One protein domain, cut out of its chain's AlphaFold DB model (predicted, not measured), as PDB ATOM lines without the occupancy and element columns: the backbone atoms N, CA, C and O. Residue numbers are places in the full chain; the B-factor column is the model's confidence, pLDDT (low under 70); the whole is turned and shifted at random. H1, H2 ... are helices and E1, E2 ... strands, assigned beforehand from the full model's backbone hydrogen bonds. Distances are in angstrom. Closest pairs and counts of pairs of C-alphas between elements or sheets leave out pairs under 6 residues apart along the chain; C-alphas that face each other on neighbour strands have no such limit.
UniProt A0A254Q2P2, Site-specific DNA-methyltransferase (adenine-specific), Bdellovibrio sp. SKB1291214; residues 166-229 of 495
ATOM      1  N   ASP A 166     -39.996 -39.459  11.240       83.12
ATOM      2  CA  ASP A 166     -40.303 -40.070   9.951       83.12
ATOM      3  C   ASP A 166     -39.463 -39.444   8.832       83.12
ATOM      4  O   ASP A 166     -39.127 -38.255   8.842       83.12
ATOM      5  N   TYR A 167     -39.125 -40.250   7.826       82.62
ATOM      6  CA  TYR A 167     -38.433 -39.719   6.661       82.62
ATOM      7  C   TYR A 167     -39.315 -38.708   5.936       82.62
ATOM      8  O   TYR A 167     -40.428 -39.017   5.506       82.62
ATOM      9  N   ALA A 168     -38.760 -37.519   5.698       83.00
ATOM     10  CA  ALA A 168     -39.399 -36.536   4.843       83.00
ATOM     11  C   ALA A 168     -39.702 -37.143   3.454       83.00
ATOM     12  O   ALA A 168     -38.884 -37.908   2.925       83.00
ATOM     13  N   PRO A 169     -40.812 -36.761   2.792       84.31
ATOM     14  CA  PRO A 169     -41.134 -37.247   1.450       84.31
ATOM     15  C   PRO A 169     -39.998 -37.032   0.441       84.31
ATOM     16  O   PRO A 169     -39.753 -37.878  -0.417       84.31
ATOM     17  N   ALA A 170     -39.264 -35.923   0.565       84.69
ATOM     18  CA  ALA A 170     -38.083 -35.645  -0.247       84.69
ATOM     19  C   ALA A 170     -36.951 -36.659  -0.007       84.69
ATOM     20  O   ALA A 170     -36.296 -37.072  -0.961       84.69
ATOM     21  N   THR A 171     -36.748 -37.098   1.239       82.94
ATOM     22  CA  THR A 171     -35.792 -38.159   1.576       82.94
ATOM     23  C   THR A 171     -36.236 -39.480   0.968       82.94
ATOM     24  O   THR A 171     -35.451 -40.100   0.258       82.94
ATOM     25  N   LEU A 172     -37.504 -39.868   1.135       84.81
ATOM     26  CA  LEU A 172     -38.049 -41.101   0.551       84.81
ATOM     27  C   LEU A 172     -37.911 -41.144  -0.977       84.81
ATOM     28  O   LEU A 172     -37.596 -42.197  -1.525       84.81
ATOM     29  N   LYS A 173     -38.080 -40.005  -1.664       86.62
ATOM     30  CA  LYS A 173     -37.877 -39.886  -3.120       86.62
ATOM     31  C   LYS A 173     -36.434 -40.149  -3.565       86.62
ATOM     32  O   LYS A 173     -36.235 -40.543  -4.706       86.62
ATOM     33  N   ARG A 174     -35.433 -39.931  -2.699       87.00
ATOM     34  CA  ARG A 174     -34.017 -40.205  -3.018       87.00
ATOM     35  C   ARG A 174     -33.681 -41.696  -2.982       87.00
ATOM     36  O   ARG A 174     -32.699 -42.089  -3.596       87.00
ATOM     37  N   TYR A 175     -34.465 -42.504  -2.266       88.81
ATOM     38  CA  TYR A 175     -34.325 -43.962  -2.217       88.81
ATOM     39  C   TYR A 175     -35.221 -44.597  -3.289       88.81
ATOM     40  O   TYR A 175     -36.242 -45.217  -2.989       88.81
ATOM     41  N   ASP A 176     -34.849 -44.370  -4.551       88.75
ATOM     42  CA  ASP A 176     -35.631 -44.703  -5.747       88.75
ATOM     43  C   ASP A 176     -35.321 -46.093  -6.327       88.75
ATOM     44  O   ASP A 176     -36.007 -46.539  -7.249       88.75
ATOM     45  N   LYS A 177     -34.293 -46.784  -5.821       90.75
ATOM     46  CA  LYS A 177     -33.907 -48.126  -6.276       90.75
ATOM     47  C   LYS A 177     -34.371 -49.192  -5.300       90.75
ATOM     48  O   LYS A 177     -34.525 -48.926  -4.112       90.75
ATOM     49  N   VAL A 178     -34.572 -50.403  -5.809       89.62
ATOM     50  CA  VAL A 178     -34.994 -51.576  -5.039       89.62
ATOM     51  C   VAL A 178     -34.056 -52.729  -5.376       89.62
ATOM     52  O   VAL A 178     -33.719 -52.911  -6.547       89.62
ATOM     53  N   ASP A 179     -33.567 -53.441  -4.364       87.56
ATOM     54  CA  ASP A 179     -32.752 -54.642  -4.565       87.56
ATOM     55  C   ASP A 179     -33.618 -55.888  -4.824       87.56
ATOM     56  O   ASP A 179     -34.848 -55.840  -4.810       87.56
ATOM     57  N   GLU A 180     -32.968 -57.025  -5.057       86.19
ATOM     58  CA  GLU A 180     -33.618 -58.325  -5.279       86.19
ATOM     59  C   GLU A 180     -34.509 -58.791  -4.112       86.19
ATOM     60  O   GLU A 180     -35.456 -59.545  -4.319       86.19
ATOM     61  N   ASN A 181     -34.263 -58.282  -2.902       83.94
ATOM     62  CA  ASN A 181     -35.014 -58.596  -1.688       83.94
ATOM     63  C   ASN A 181     -36.127 -57.573  -1.396       83.94
ATOM     64  O   ASN A 181     -36.750 -57.615  -0.334       83.94
ATOM     65  N   GLY A 182     -36.384 -56.626  -2.306       83.56
ATOM     66  CA  GLY A 182     -37.417 -55.604  -2.135       83.56
ATOM     67  C   GLY A 182     -37.008 -54.419  -1.250       83.56
ATOM     68  O   GLY A 182     -37.854 -53.583  -0.924       83.56
ATOM     69  N   ARG A 183     -35.732 -54.300  -0.859       85.75
ATOM     70  CA  ARG A 183     -35.235 -53.216   0.004       85.75
ATOM     71  C   ARG A 183     -34.902 -51.981  -0.820       85.75
ATOM     72  O   ARG A 183     -34.186 -52.058  -1.818       85.75
ATOM     73  N   ARG A 184     -35.389 -50.820  -0.375       89.31
ATOM     74  CA  ARG A 184     -35.100 -49.544  -1.036       89.31
ATOM     75  C   ARG A 184     -33.676 -49.086  -0.747       89.31
ATOM     76  O   ARG A 184     -33.236 -49.151   0.396       89.31
ATOM     77  N   PHE A 185     -32.977 -48.575  -1.753       90.88
ATOM     78  CA  PHE A 185     -31.631 -48.029  -1.609       90.88
ATOM     79  C   PHE A 185     -31.400 -46.818  -2.519       90.88
ATOM     80  O   PHE A 185     -32.149 -46.572  -3.466       90.88
ATOM     81  N   LYS A 186     -30.333 -46.074  -2.229       91.88
ATOM     82  CA  LYS A 186     -29.735 -45.069  -3.117       91.88
ATOM     83  C   LYS A 186     -28.249 -45.372  -3.308       91.88
ATOM     84  O   LYS A 186     -27.640 -46.027  -2.464       91.88
ATOM     85  N   TRP A 187     -27.654 -44.884  -4.394       90.81
ATOM     86  CA  TRP A 187     -26.196 -44.896  -4.544       90.81
ATOM     87  C   TRP A 187     -25.602 -43.698  -3.808       90.81
ATOM     88  O   TRP A 187     -25.967 -42.558  -4.090       90.81
ATOM     89  N   GLU A 188     -24.695 -43.949  -2.871       90.25
ATOM     90  CA  GLU A 188     -24.041 -42.906  -2.080       90.25
ATOM     91  C   GLU A 188     -22.523 -43.020  -2.185       90.25
ATOM     92  O   GLU A 188     -21.984 -44.113  -2.348       90.25
ATOM     93  N   ASN A 189     -21.825 -41.884  -2.136       90.44
ATOM     94  CA  ASN A 189     -20.370 -41.858  -2.253       90.44
ATOM     95  C   ASN A 189     -19.733 -42.562  -1.056       90.44
ATOM     96  O   ASN A 189     -19.928 -42.158   0.092       90.44
ATOM     97  N   LEU A 190     -18.918 -43.572  -1.337       87.69
ATOM     98  CA  LEU A 190     -18.149 -44.274  -0.326       87.69
ATOM     99  C   LEU A 190     -16.835 -43.513  -0.110       87.69
ATOM    100  O   LEU A 190     -15.894 -43.650  -0.887       87.69
ATOM    101  N   LYS A 191     -16.796 -42.649   0.913       84.25
ATOM    102  CA  LYS A 191     -15.636 -41.780   1.195       84.25
ATOM    103  C   LYS A 191     -14.532 -42.473   1.998       84.25
ATOM    104  O   LYS A 191     -13.364 -42.153   1.812       84.25
ATOM    105  N   THR A 192     -14.899 -43.415   2.866       81.44
ATOM    106  CA  THR A 192     -13.975 -44.080   3.795       81.44
ATOM    107  C   THR A 192     -14.169 -45.588   3.718       81.44
ATOM    108  O   THR A 192     -15.275 -46.078   3.942       81.44
ATOM    109  N   TYR A 193     -13.111 -46.326   3.381       85.06
ATOM    110  CA  TYR A 193     -13.148 -47.782   3.235       85.06
ATOM    111  C   TYR A 193     -11.744 -48.391   3.312       85.06
ATOM    112  O   TYR A 193     -10.767 -47.779   2.877       85.06
ATOM    113  N   SER A 194     -11.641 -49.619   3.826       89.31
ATOM    114  CA  SER A 194     -10.445 -50.445   3.631       89.31
ATOM    115  C   SER A 194     -10.462 -51.066   2.231       89.31
ATOM    116  O   SER A 194     -11.527 -51.258   1.632       89.31
ATOM    117  N   LYS A 195      -9.281 -51.392   1.689       88.94
ATOM    118  CA  LYS A 195      -9.167 -52.020   0.360       88.94
ATOM    119  C   LYS A 195      -9.898 -53.366   0.302       88.94
ATOM    120  O   LYS A 195     -10.528 -53.657  -0.712       88.94
ATOM    121  N   ASP A 196      -9.854 -54.140   1.382       90.69
ATOM    122  CA  ASP A 196     -10.469 -55.469   1.445       90.69
ATOM    123  C   ASP A 196     -11.995 -55.382   1.494       90.69
ATOM    124  O   ASP A 196     -12.669 -56.004   0.674       90.69
ATOM    125  N   ARG A 197     -12.543 -54.487   2.329       88.38
ATOM    126  CA  ARG A 197     -13.989 -54.234   2.378       88.38
ATOM    127  C   ARG A 197     -14.522 -53.737   1.035       88.38
ATOM    128  O   ARG A 197     -15.587 -54.162   0.604       88.38
ATOM    129  N   LEU A 198     -13.785 -52.865   0.337       90.94
ATOM    130  CA  LEU A 198     -14.196 -52.418  -0.998       90.94
ATOM    131  C   LEU A 198     -14.219 -53.579  -2.006       90.94
ATOM    132  O   LEU A 198     -15.164 -53.669  -2.786       90.94
ATOM    133  N   LYS A 199     -13.213 -54.465  -2.006       91.38
ATOM    134  CA  LYS A 199     -13.195 -55.639  -2.898       91.38
ATOM    135  C   LYS A 199     -14.395 -56.550  -2.654       91.38
ATOM    136  O   LYS A 199     -15.027 -56.976  -3.618       91.38
ATOM    137  N   GLU A 200     -14.726 -56.810  -1.392       91.31
ATOM    138  CA  GLU A 200     -15.908 -57.594  -1.020       91.31
ATOM    139  C   GLU A 200     -17.196 -56.939  -1.522       91.31
ATOM    140  O   GLU A 200     -17.988 -57.591  -2.198       91.31
ATOM    141  N   MET A 201     -17.365 -55.634  -1.283       90.12
ATOM    142  CA  MET A 201     -18.550 -54.890  -1.721       90.12
ATOM    143  C   MET A 201     -18.682 -54.822  -3.249       90.12
ATOM    144  O   MET A 201     -19.794 -54.841  -3.774       90.12
ATOM    145  N   LEU A 202     -17.569 -54.741  -3.985       90.75
ATOM    146  CA  LEU A 202     -17.580 -54.811  -5.450       90.75
ATOM    147  C   LEU A 202     -17.985 -56.211  -5.932       90.75
ATOM    148  O   LEU A 202     -18.758 -56.324  -6.880       90.75
ATOM    149  N   LYS A 203     -17.505 -57.269  -5.264       91.56
ATOM    150  CA  LYS A 203     -17.837 -58.664  -5.593       91.56
ATOM    151  C   LYS A 203     -19.305 -58.990  -5.313       91.56
ATOM    152  O   LYS A 203     -19.922 -59.690  -6.107       91.56
ATOM    153  N   SER A 204     -19.870 -58.474  -4.221       88.50
ATOM    154  CA  SER A 204     -21.288 -58.654  -3.870       88.50
ATOM    155  C   SER A 204     -22.238 -57.717  -4.629       88.50
ATOM    156  O   SER A 204     -23.455 -57.813  -4.483       88.50
ATOM    157  N   GLY A 205     -21.714 -56.783  -5.432       88.00
ATOM    158  CA  GLY A 205     -22.521 -55.773  -6.123       88.00
ATOM    159  C   GLY A 205     -23.154 -54.736  -5.184       88.00
ATOM    160  O   GLY A 205     -24.101 -54.039  -5.564       88.00
ATOM    161  N   GLU A 206     -22.661 -54.628  -3.949       89.38
ATOM    162  CA  GLU A 206     -23.031 -53.587  -2.987       89.38
ATOM    163  C   GLU A 206     -22.309 -52.263  -3.244       89.38
ATOM    164  O   GLU A 206     -22.812 -51.213  -2.846       89.38
ATOM    165  N   ALA A 207     -21.175 -52.291  -3.943       91.69
ATOM    166  CA  ALA A 207     -20.464 -51.116  -4.425       91.69
ATOM    167  C   ALA A 207     -20.199 -51.189  -5.931       91.69
ATOM    168  O   ALA A 207     -20.161 -52.264  -6.525       91.69
ATOM    169  N   LYS A 208     -19.999 -50.028  -6.556       92.44
ATOM    170  CA  LYS A 208     -19.559 -49.910  -7.951       92.44
ATOM    171  C   LYS A 208     -18.793 -48.612  -8.182       92.44
ATOM    172  O   LYS A 208     -18.939 -47.652  -7.429       92.44
ATOM    173  N   PHE A 209     -18.053 -48.549  -9.282       92.00
ATOM    174  CA  PHE A 209     -17.530 -47.289  -9.806       92.00
ATOM    175  C   PHE A 209     -18.485 -46.719 -10.852       92.00
ATOM    176  O   PHE A 209     -18.948 -47.428 -11.745       92.00
ATOM    177  N   ASN A 210     -18.777 -45.424 -10.748       88.56
ATOM    178  CA  ASN A 210     -19.467 -44.708 -11.815       88.56
ATOM    179  C   ASN A 210     -18.462 -44.342 -12.916       88.56
ATOM    180  O   ASN A 210     -17.304 -44.037 -12.630       88.56
ATOM    181  N   LYS A 211     -18.910 -44.343 -14.177       85.50
ATOM    182  CA  LYS A 211     -18.069 -43.999 -15.331       85.50
ATOM    183  C   LYS A 211     -17.462 -42.600 -15.138       85.50
ATOM    184  O   LYS A 211     -18.199 -41.635 -14.966       85.50
ATOM    185  N   GLY A 212     -16.131 -42.510 -15.132       81.56
ATOM    186  CA  GLY A 212     -15.394 -41.252 -14.937       81.56
ATOM    187  C   GLY A 212     -15.224 -40.787 -13.480       81.56
ATOM    188  O   GLY A 212     -14.602 -39.753 -13.259       81.56
ATOM    189  N   SER A 213     -15.722 -41.526 -12.481       83.38
ATOM    190  CA  SER A 213     -15.519 -41.206 -11.059       83.38
ATOM    191  C   SER A 213     -14.357 -42.003 -10.467       83.38
ATOM    192  O   SER A 213     -14.325 -43.227 -10.573       83.38
ATOM    193  N   LYS A 214     -13.444 -41.319  -9.765       82.94
ATOM    194  CA  LYS A 214     -12.392 -41.967  -8.959       82.94
ATOM    195  C   LYS A 214     -12.920 -42.566  -7.652       82.94
ATOM    196  O   LYS A 214     -12.270 -43.438  -7.089       82.94
ATOM    197  N   ASN A 215     -14.079 -42.108  -7.180       87.75
ATOM    198  CA  ASN A 215     -14.674 -42.575  -5.930       87.75
ATOM    199  C   ASN A 215     -15.756 -43.627  -6.214       87.75
ATOM    200  O   ASN A 215     -16.620 -43.378  -7.071       87.75
ATOM    201  N   PRO A 216     -15.742 -44.770  -5.506       90.88
ATOM    202  CA  PRO A 216     -16.811 -45.748  -5.591       90.88
ATOM    203  C   PRO A 216     -18.078 -45.227  -4.907       90.88
ATOM    204  O   PRO A 216     -18.045 -44.395  -3.997       90.88
ATOM    205  N   VAL A 217     -19.215 -45.753  -5.343       92.94
ATOM    206  CA  VAL A 217     -20.509 -45.584  -4.684       92.94
ATOM    207  C   VAL A 217     -20.969 -46.915  -4.114       92.94
ATOM    208  O   VAL A 217     -20.641 -47.964  -4.665       92.94
ATOM    209  N   TYR A 218     -21.752 -46.881  -3.042       93.69
ATOM    210  CA  TYR A 218     -22.338 -48.069  -2.423       93.69
ATOM    211  C   TYR A 218     -23.858 -47.961  -2.296       93.69
ATOM    212  O   TYR A 218     -24.421 -46.863  -2.360       93.69
ATOM    213  N   LYS A 219     -24.527 -49.107  -2.133       91.81
ATOM    214  CA  LYS A 219     -25.958 -49.192  -1.829       91.81
ATOM    215  C   LYS A 219     -26.195 -48.745  -0.384       91.81
ATOM    216  O   LYS A 219     -25.995 -49.509   0.557       91.81
ATOM    217  N   ALA A 220     -26.646 -47.509  -0.204       89.50
ATOM    218  CA  ALA A 220     -27.158 -47.034   1.073       89.50
ATOM    219  C   ALA A 220     -28.637 -47.421   1.174       89.50
ATOM    220  O   ALA A 220     -29.480 -46.844   0.481       89.50
ATOM    221  N   TYR A 221     -28.950 -48.425   1.993       86.81
ATOM    222  CA  TYR A 221     -30.318 -48.907   2.184       86.81
ATOM    223  C   TYR A 221     -31.136 -47.958   3.068       86.81
ATOM    224  O   TYR A 221     -30.621 -47.378   4.024       86.81
ATOM    225  N   LEU A 222     -32.416 -47.796   2.732       84.06
ATOM    226  CA  LEU A 222     -33.397 -47.149   3.593       84.06
ATOM    227  C   LEU A 222     -33.773 -48.143   4.685       84.06
ATOM    228  O   LEU A 222     -34.310 -49.206   4.377       84.06
ATOM    229  N   ASP A 223     -33.531 -47.796   5.942       79.56
ATOM    230  CA  ASP A 223     -34.095 -48.554   7.053       79.56
ATOM    231  C   ASP A 223     -35.533 -48.068   7.279       79.56
ATOM    232  O   ASP A 223     -35.701 -46.940   7.752       79.56
ATOM    233  N   PRO A 224     -36.566 -48.860   6.931       68.25
ATOM    234  CA  PRO A 224     -37.956 -48.420   6.994       68.25
ATOM    235  C   PRO A 224     -38.446 -48.173   8.425       68.25
ATOM    236  O   PRO A 224     -39.436 -47.470   8.591       68.25
ATOM    237  N   ASN A 225     -37.764 -48.718   9.436       67.19
ATOM    238  CA  ASN A 225     -38.197 -48.663  10.832       67.19
ATOM    239  C   ASN A 225     -37.421 -47.632  11.659       67.19
ATOM    240  O   ASN A 225     -37.807 -47.344  12.787       67.19
ATOM    241  N   LYS A 226     -36.321 -47.094  11.122       74.62
ATOM    242  CA  LYS A 226     -35.422 -46.218  11.875       74.62
ATOM    243  C   LYS A 226     -35.728 -44.735  11.708       74.62
ATOM    244  O   LYS A 226     -35.560 -43.999  12.662       74.62
ATOM    245  N   GLY A 227     -36.195 -44.276  10.545       83.12
ATOM    246  CA  GLY A 227     -36.417 -42.842  10.307       83.12
ATOM    247  C   GLY A 227     -35.116 -42.022  10.250       83.12
ATOM    248  O   GLY A 227     -34.024 -42.552  10.053       83.12
ATOM    249  N   THR A 228     -35.227 -40.701  10.395       82.56
ATOM    250  CA  THR A 228     -34.080 -39.780  10.481       82.56
ATOM    251  C   THR A 228     -33.845 -39.395  11.941       82.56
ATOM    252  O   THR A 228     -34.816 -39.019  12.595       82.56
ATOM    253  N   PRO A 229     -32.605 -39.453  12.467       85.12
ATOM    254  CA  PRO A 229     -32.306 -38.922  13.795       85.12
ATOM    255  C   PRO A 229     -32.825 -37.490  13.933       85.12
ATOM    256  O   PRO A 229     -32.659 -36.680  13.015       85.12
TER     257      PRO A 229
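What this domain is: This is residues 166 to 229 of the 495 residues of the protein "Site-specific DNA-methyltransferase (adenine-specific)" of Bdellovibrio sp. SKB1291214 (UniProt A0A254Q2P2). A small, ribbon-like antiparallel sheet of three strands makes the middle of the domain, with a short helix towards each end of its long axis: H1 only grazes the sheet near E1, and H2 stands up over E2. E1 and E3 run side by side as the main ribbon, the short E2 extends it beside the first residues of E3, and residues 177 to 178, before E1, fold back to pair with its residues 184 to 185. The printed part has 64 residues with two named helices and three named strands, in the order H1, E1, H2, E2, E3, and the sheet runs E1, E3, E2. The class is mixed, helices and strands, though under half of the residues, 30 of 64, are in named elements. The whole is only just loose, close to compact, with a radius of gyration of the C-alphas of 12.9 A and spans of 35 by 23 by 22 A.

Where its parts are: H1 is residues 169 to 174, beginning at C-alpha 169 at (-41.134, -37.247, 1.450). E1, residues 184 to 189, is 16.7 A long. H2, residues 195 to 203, is 12.4 A long and begins at C-alpha 195 at (-9.167, -52.020, 0.360). E2 is residues 207 to 209, 7.2 A long. E3, residues 216 to 221, is 15.9 A long and ends at C-alpha 221 at (-30.318, -48.907, 2.184).

How they stand to each other: E3 is the inner strand, and E1 and E2 are the edge strands. E1 and E3 are antiparallel, with 151 degrees between their directions; N 186 and O 220 are 2.9 A apart and N 188 and O 218 are 3.0 A apart, within hydrogen-bond range. E2 and E3 form a hairpin, antiparallel at 146 degrees, with N 217 and O 208 within hydrogen-bond range at 2.8 A. H2 is on the sheet, over E2, at a height over the sheet of 9.1 A; its line rises 45 degrees and it stands up from the sheet. The closest C-alphas of H2 and E2 are those of Met 201 and Ala 207, 5.0 A apart. E1, H2 and E2 form a split strand-helix-strand unit, two strands running the same way with a helix between them in the chain and E3 between them in the sheet; its crossover is right-handed. H1 only grazes the sheet, with its residues 172 to 174; its closest C-alphas to E1 are those of Arg 174 and Lys 186, 6.5 A apart. H1 and H2 are apart. In H1 and H2 every O i to N i+4 pair is within hydrogen-bond range.

The domain as a whole: The two C-alphas farthest apart, those of Pro 169 and Asp 196, are 35.7 A apart, while those of Asp 166 and Pro 229, the first and last printed, are 8.9 A apart. The printed part has no cut. The links E1 to H2 and H2 to E2 are tight, and those from H1 to E1 and E2 to E3 are short. The mean pLDDT of the printed part is 86.7, and residues 224 to 225 are under 70.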